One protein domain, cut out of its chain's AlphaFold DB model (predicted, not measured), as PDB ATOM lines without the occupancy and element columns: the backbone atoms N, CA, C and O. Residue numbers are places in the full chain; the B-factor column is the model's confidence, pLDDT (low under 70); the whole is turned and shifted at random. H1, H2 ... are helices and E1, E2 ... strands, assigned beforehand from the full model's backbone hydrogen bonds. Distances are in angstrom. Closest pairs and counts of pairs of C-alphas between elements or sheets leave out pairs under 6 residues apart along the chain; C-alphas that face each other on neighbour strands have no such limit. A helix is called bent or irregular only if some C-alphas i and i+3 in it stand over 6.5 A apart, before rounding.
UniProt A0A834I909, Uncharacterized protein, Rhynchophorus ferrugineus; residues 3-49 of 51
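AT A GLANCE: This is residues 3 to 49 of the 51 residues of an uncharacterized protein of Rhynchophorus ferrugineus (UniProt A0A834I909). A small two-strand ladder, E1 beside E2, lies between a wide loop and a free helix: the short H1 and the long stretch 12 to 27 make the loop on one side, and H2 sticks out as an arm on the other. The shape is an open hook with few contacts, and residues 34 to 49, of which 34 to 47 belong to H2, stand free. The printed part has 47 residues with two named strands and two named helices, in the order E1, H1, E2, H2; the sheet is antiparallel, and the class is mixed, helices and strands. The whole is loose, with a radius of gyration of the C-alphas of 13.0 A and spans of 38 by 26 by 15 A.

HOW THE PARTS SIT: Begin at strand E1, residues 3 to 5, and look across to its neighbour E2, residues 28 to 31. They are antiparallel, with 167 degrees between their N-to-C directions. The C-alphas of Phe 4 and Ala 29 face each other at 4.7 A. Look at the backbone there: N 3 and O 30 are 2.8 A apart and N 5 and O 28 are 2.9 A apart, both within hydrogen-bond range. A tight link of 2 residues takes you from E1 to H1, residues 8 to 11. H1 is too short for any O i to N i+4 pair, and its one O i to N i+3 pair is not within range. Another tight link of 2 residues takes you from E2 to H2, residues 34 to 47, in which 8 of 10 O i to N i+4 pairs are within range. H2 is apart from both E1 and H1.

IN THESE COORDINATES: Find C-alpha 3 at (316.956, 298.433, 294.876); from there E1 runs 6.6 A to C-alpha 5. H1 spans 6.2 A from C-alpha 8 to C-alpha 11, and is neither bent nor irregular, but only just. E2 begins at C-alpha 28, at (312.055, 298.437, 288.488), and runs 10.2 A to C-alpha 31. H2 runs 20.4 A from C-alpha 34 to C-alpha 47 at (321.687, 312.779, 289.447). It is irregular: C-alphas 35 and 38 are 7.1 A apart.

THE WHOLE: Look for the two C-alphas farthest apart at Gly 14 and Glu 35, 38.4 A from each other. The printed part runs from residue 3 to residue 49 and has no cut. The link from H1 to E2 is long, with 16 residues. Without the free stretch, the body of 31 residues spans 34 by 17 by 9 A. The mean pLDDT of the printed part is 82.1, and residues 10 to 21 are under 70, where the model's confidence is low.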
ATOM      1  N   LEU A   3     317.005 297.064 295.376       90.25
ATOM      2  CA  LEU A   3     316.956 298.433 294.876       90.25
ATOM      3  C   LEU A   3     315.654 298.628 294.097       90.25
ATOM      4  O   LEU A   3     315.431 297.953 293.094       90.25
ATOM      5  N   PHE A   4     314.840 299.587 294.535       88.75
ATOM      6  CA  PHE A   4     313.654 300.032 293.811       88.75
ATOM      7  C   PHE A   4     313.948 301.349 293.091       88.75
ATOM      8  O   PHE A   4     314.448 302.299 293.698       88.75
ATOM      9  N   LEU A   5     313.640 301.401 291.797       87.12
ATOM     10  CA  LEU A   5     313.706 302.604 290.973       87.12
ATOM     11  C   LEU A   5     312.315 302.877 290.409       87.12
ATOM     12  O   LEU A   5     311.743 302.031 289.731       87.12
ATOM     13  N   GLY A   6     311.784 304.063 290.666       84.94
ATOM     14  CA  GLY A   6     310.460 304.467 290.213       84.94
ATOM     15  C   GLY A   6     310.302 305.977 290.307       84.94
ATOM     16  O   GLY A   6     311.183 306.678 290.818       84.94
ATOM     17  N   ARG A   7     309.184 306.487 289.796       79.56
ATOM     18  CA  ARG A   7     308.820 307.897 289.916       79.56
ATOM     19  C   ARG A   7     307.733 308.021 290.972       79.56
ATOM     20  O   ARG A   7     306.673 307.440 290.816       79.56
ATOM     21  N   GLU A   8     307.956 308.857 291.979       74.06
ATOM     22  CA  GLU A   8     307.003 309.089 293.082       74.06
ATOM     23  C   GLU A   8     305.591 309.492 292.607       74.06
ATOM     24  O   GLU A   8     304.591 309.221 293.258       74.06
ATOM     25  N   LYS A   9     305.494 310.127 291.432       71.31
ATOM     26  CA  LYS A   9     304.216 310.531 290.826       71.31
ATOM     27  C   LYS A   9     303.449 309.389 290.155       71.31
ATOM     28  O   LYS A   9     302.287 309.592 289.821       71.31
ATOM     29  N   ASP A  10     304.077 308.239 289.916       69.81
ATOM     30  CA  ASP A  10     303.426 307.120 289.227       69.81
ATOM     31  C   ASP A  10     302.433 306.383 290.145       69.81
ATOM     32  O   ASP A  10     301.539 305.710 289.638       69.81
ATOM     33  N   ASP A  11     302.550 306.529 291.469       62.41
ATOM     34  CA  ASP A  11     301.726 305.808 292.450       62.41
ATOM     35  C   ASP A  11     300.320 306.384 292.673       62.41
ATOM     36  O   ASP A  11     299.503 305.750 293.339       62.41
ATOM     37  N   PHE A  12     300.001 307.568 292.132       60.53
ATOM     38  CA  PHE A  12     298.750 308.261 292.459       60.53
ATOM     39  C   PHE A  12     297.973 308.717 291.215       60.53
ATOM     40  O   PHE A  12     298.309 309.751 290.622       60.53
ATOM     41  N   PRO A  13     296.873 308.029 290.846       58.31
ATOM     42  CA  PRO A  13     295.896 308.593 289.928       58.31
ATOM     43  C   PRO A  13     295.204 309.760 290.648       58.31
ATOM     44  O   PRO A  13     294.409 309.551 291.557       58.31
ATOM     45  N   GLY A  14     295.570 310.998 290.297       62.03
ATOM     46  CA  GLY A  14     295.028 312.218 290.917       62.03
ATOM     47  C   GLY A  14     296.057 313.177 291.526       62.03
ATOM     48  O   GLY A  14     295.675 314.232 292.017       62.03
ATOM     49  N   GLY A  15     297.360 312.869 291.473       55.19
ATOM     50  CA  GLY A  15     298.426 313.859 291.704       55.19
ATOM     51  C   GLY A  15     298.679 314.287 293.156       55.19
ATOM     52  O   GLY A  15     299.513 315.164 293.381       55.19
ATOM     53  N   ILE A  16     298.022 313.674 294.145       57.16
ATOM     54  CA  ILE A  16     298.318 313.931 295.560       57.16
ATOM     55  C   ILE A  16     299.611 313.195 295.924       57.16
ATOM     56  O   ILE A  16     299.626 311.980 296.106       57.16
ATOM     57  N   VAL A  17     300.711 313.940 296.018       60.38
ATOM     58  CA  VAL A  17     302.011 313.417 296.453       60.38
ATOM     59  C   VAL A  17     301.957 313.219 297.966       60.38
ATOM     60  O   VAL A  17     301.959 314.183 298.724       60.38
ATOM     61  N   THR A  18     301.880 311.969 298.419       63.69
ATOM     62  CA  THR A  18     301.797 311.642 299.857       63.69
ATOM     63  C   THR A  18     303.168 311.514 300.531       63.69
ATOM     64  O   THR A  18     303.240 311.166 301.710       63.69
ATOM     65  N   GLY A  19     304.264 311.763 299.802       62.34
ATOM     66  CA  GLY A  19     305.634 311.568 300.291       62.34
ATOM     67  C   GLY A  19     306.014 310.094 300.479       62.34
ATOM     68  O   GLY A  19     307.035 309.791 301.096       62.34
ATOM     69  N   LYS A  20     305.178 309.166 299.994       64.88
ATOM     70  CA  LYS A  20     305.419 307.722 300.026       64.88
ATOM     71  C   LYS A  20     305.773 307.249 298.623       64.88
ATOM     72  O   LYS A  20     304.989 307.434 297.698       64.88
ATOM     73  N   LEU A  21     306.936 306.614 298.493       68.50
ATOM     74  CA  LEU A  21     307.300 305.863 297.296       68.50
ATOM     75  C   LEU A  21     306.514 304.550 297.313       68.50
ATOM     76  O   LEU A  21     306.773 303.690 298.159       68.50
ATOM     77  N   GLY A  22     305.537 304.413 296.430       74.12
ATOM     78  CA  GLY A  22     304.929 303.127 296.140       74.12
ATOM     79  C   GLY A  22     305.705 302.408 295.036       74.12
ATOM     80  O   GLY A  22     306.591 302.954 294.372       74.12
ATOM     81  N   VAL A  23     305.429 301.116 294.904       81.00
ATOM     82  CA  VAL A  23     305.989 300.296 293.832       81.00
ATOM     83  C   VAL A  23     304.880 300.087 292.815       81.00
ATOM     84  O   VAL A  23     303.920 299.361 293.065       81.00
ATOM     85  N   THR A  24     305.019 300.723 291.657       82.50
ATOM     86  CA  THR A  24     304.091 300.575 290.532       82.50
ATOM     87  C   THR A  24     304.554 299.521 289.536       82.50
ATOM     88  O   THR A  24     305.713 299.110 289.526       82.50
ATOM     89  N   GLN A  25     303.686 299.181 288.580       84.69
ATOM     90  CA  GLN A  25     304.067 298.409 287.389       84.69
ATOM     91  C   GLN A  25     305.165 299.079 286.540       84.69
ATOM     92  O   GLN A  25     305.794 298.416 285.722       84.69
ATOM     93  N   ARG A  26     305.401 300.387 286.712       84.62
ATOM     94  CA  ARG A  26     306.480 301.132 286.039       84.62
ATOM     95  C   ARG A  26     307.770 301.176 286.854       84.62
ATOM     96  O   ARG A  26     308.770 301.720 286.389       84.62
ATOM     97  N   SER A  27     307.747 300.630 288.065       87.19
ATOM     98  CA  SER A  27     308.913 300.559 288.931       87.19
ATOM     99  C   SER A  27     309.768 299.350 288.570       87.19
ATOM    100  O   SER A  27     309.261 298.285 288.225       87.19
ATOM    101  N   ILE A  28     311.082 299.510 288.675       90.81
ATOM    102  CA  ILE A  28     312.055 298.437 288.488       90.81
ATOM    103  C   ILE A  28     312.536 297.998 289.870       90.81
ATOM    104  O   ILE A  28     313.000 298.824 290.658       90.81
ATOM    105  N   ALA A  29     312.454 296.697 290.140       91.56
ATOM    106  CA  ALA A  29     313.040 296.069 291.315       91.56
ATOM    107  C   ALA A  29     314.244 295.225 290.886       91.56
ATOM    108  O   ALA A  29     314.129 294.374 290.005       91.56
ATOM    109  N   ILE A  30     315.397 295.467 291.501       93.12
ATOM    110  CA  ILE A  30     316.632 294.729 291.220       93.12
ATOM    111  C   ILE A  30     317.178 294.196 292.536       93.12
ATOM    112  O   ILE A  30     317.200 294.911 293.540       93.12
ATOM    113  N   GLU A  31     317.630 292.945 292.541       95.75
ATOM    114  CA  GLU A  31     318.350 292.400 293.686       95.75
ATOM    115  C   GLU A  31     319.619 293.219 293.946       95.75
ATOM    116  O   GLU A  31     320.410 293.495 293.040       95.75
ATOM    117  N   TRP A  32     319.783 293.658 295.190       93.94
ATOM    118  CA  TRP A  32     320.933 294.448 295.593       93.94
ATOM    119  C   TRP A  32     322.191 293.591 295.616       93.94
ATOM    120  O   TRP A  32     322.192 292.494 296.174       93.94
ATOM    121  N   ARG A  33     323.282 294.154 295.099       94.62
ATOM    122  CA  ARG A  33     324.628 293.606 295.249       94.62
ATOM    123  C   ARG A  33     325.496 294.606 295.988       94.62
ATOM    124  O   ARG A  33     325.522 295.779 295.621       94.62
ATOM    125  N   ASP A  34     326.237 294.141 296.985       91.81
ATOM    126  CA  ASP A  34     327.050 295.018 297.836       91.81
ATOM    127  C   ASP A  34     328.114 295.791 297.042       91.81
ATOM    128  O   ASP A  34     328.393 296.958 297.320       91.81
ATOM    129  N   GLU A  35     328.619 295.198 295.957       93.12
ATOM    130  CA  GLU A  35     329.548 295.829 295.010       93.12
ATOM    131  C   GLU A  35     328.979 297.091 294.320       93.12
ATOM    132  O   GLU A  35     329.723 297.886 293.736       93.12
ATOM    133  N   TRP A  36     327.663 297.326 294.387       94.12
ATOM    134  CA  TRP A  36     327.014 298.488 293.778       94.12
ATOM    135  C   TRP A  36     327.005 299.731 294.661       94.12
ATOM    136  O   TRP A  36     326.687 300.806 294.144       94.12
ATOM    137  N   ASP A  37     327.399 299.653 295.936       92.50
ATOM    138  CA  ASP A  37     327.342 300.802 296.850       92.50
ATOM    139  C   ASP A  37     328.096 302.021 296.286       92.50
ATOM    140  O   ASP A  37     327.539 303.113 296.099       92.50
ATOM    141  N   GLN A  38     329.348 301.816 295.864       94.25
ATOM    142  CA  GLN A  38     330.169 302.897 295.323       94.25
ATOM    143  C   GLN A  38     329.614 303.433 293.992       94.25
ATOM    144  O   GLN A  38     329.704 304.639 293.717       94.25
ATOM    145  N   ARG A  39     329.004 302.563 293.175       93.56
ATOM    146  CA  ARG A  39     328.349 302.934 291.912       93.56
ATOM    147  C   ARG A  39     327.114 303.793 292.175       93.56
ATOM    148  O   ARG A  39     326.999 304.870 291.587       93.56
ATOM    149  N   MET A  40     326.259 303.395 293.113       94.25
ATOM    150  CA  MET A  40     325.067 304.149 293.504       94.25
ATOM    151  C   MET A  40     325.417 305.480 294.169       94.25
ATOM    152  O   MET A  40     324.780 306.503 293.896       94.25
ATOM    153  N   ARG A  41     326.506 305.534 294.942       93.62
ATOM    154  CA  ARG A  41     327.026 306.787 295.510       93.62
ATOM    155  C   ARG A  41     327.498 307.770 294.434       93.62
ATOM    156  O   ARG A  41     327.355 308.984 294.607       93.62
ATOM    157  N   ARG A  42     328.082 307.284 293.330       95.12
ATOM    158  CA  ARG A  42     328.443 308.117 292.163       95.12
ATOM    159  C   ARG A  42     327.203 308.533 291.374       95.12
ATOM    160  O   ARG A  42     327.088 309.706 291.028       95.12
ATOM    161  N   PHE A  43     326.276 307.605 291.143       92.12
ATOM    162  CA  PHE A  43     325.010 307.871 290.461       92.12
ATOM    163  C   PHE A  43     324.234 308.998 291.153       92.12
ATOM    164  O   PHE A  43     323.973 310.020 290.524       92.12
ATOM    165  N   ARG A  44     323.998 308.896 292.470       91.06
ATOM    166  CA  ARG A  44     323.287 309.922 293.254       91.06
ATOM    167  C   ARG A  44     323.957 311.297 293.189       91.06
ATOM    168  O   ARG A  44     323.275 312.315 293.159       91.06
ATOM    169  N   ARG A  45     325.294 311.351 293.143       94.44
ATOM    170  CA  ARG A  45     326.031 312.615 292.965       94.44
ATOM    171  C   ARG A  45     325.787 313.242 291.594       94.44
ATOM    172  O   ARG A  45     325.623 314.455 291.521       94.44
ATOM    173  N   ARG A  46     325.765 312.439 290.527       93.81
ATOM    174  CA  ARG A  46     325.516 312.920 289.157       93.81
ATOM    175  C   ARG A  46     324.051 313.286 288.937       93.81
ATOM    176  O   ARG A  46     323.796 314.285 288.277       93.81
ATOM    177  N   ALA A  47     323.126 312.547 289.547       89.81
ATOM    178  CA  ALA A  47     321.687 312.779 289.447       89.81
ATOM    179  C   ALA A  47     321.275 314.193 289.891       89.81
ATOM    180  O   ALA A  47     320.353 314.755 289.322       89.81
ATOM    181  N   LYS A  48     322.018 314.824 290.815       88.75
ATOM    182  CA  LYS A  48     321.812 316.237 291.195       88.75
ATOM    183  C   LYS A  48     321.912 317.228 290.023       88.75
ATOM    184  O   LYS A  48     321.479 318.363 290.164       88.75
ATOM    185  N   LYS A  49     322.538 316.834 288.910       91.62
ATOM    186  CA  LYS A  49     322.682 317.645 287.690       91.62
ATOM    187  C   LYS A  49     321.717 317.229 286.573       91.62
ATOM    188  O   LYS A  49     321.697 317.886 285.537       91.62
TER     189      LYS A  49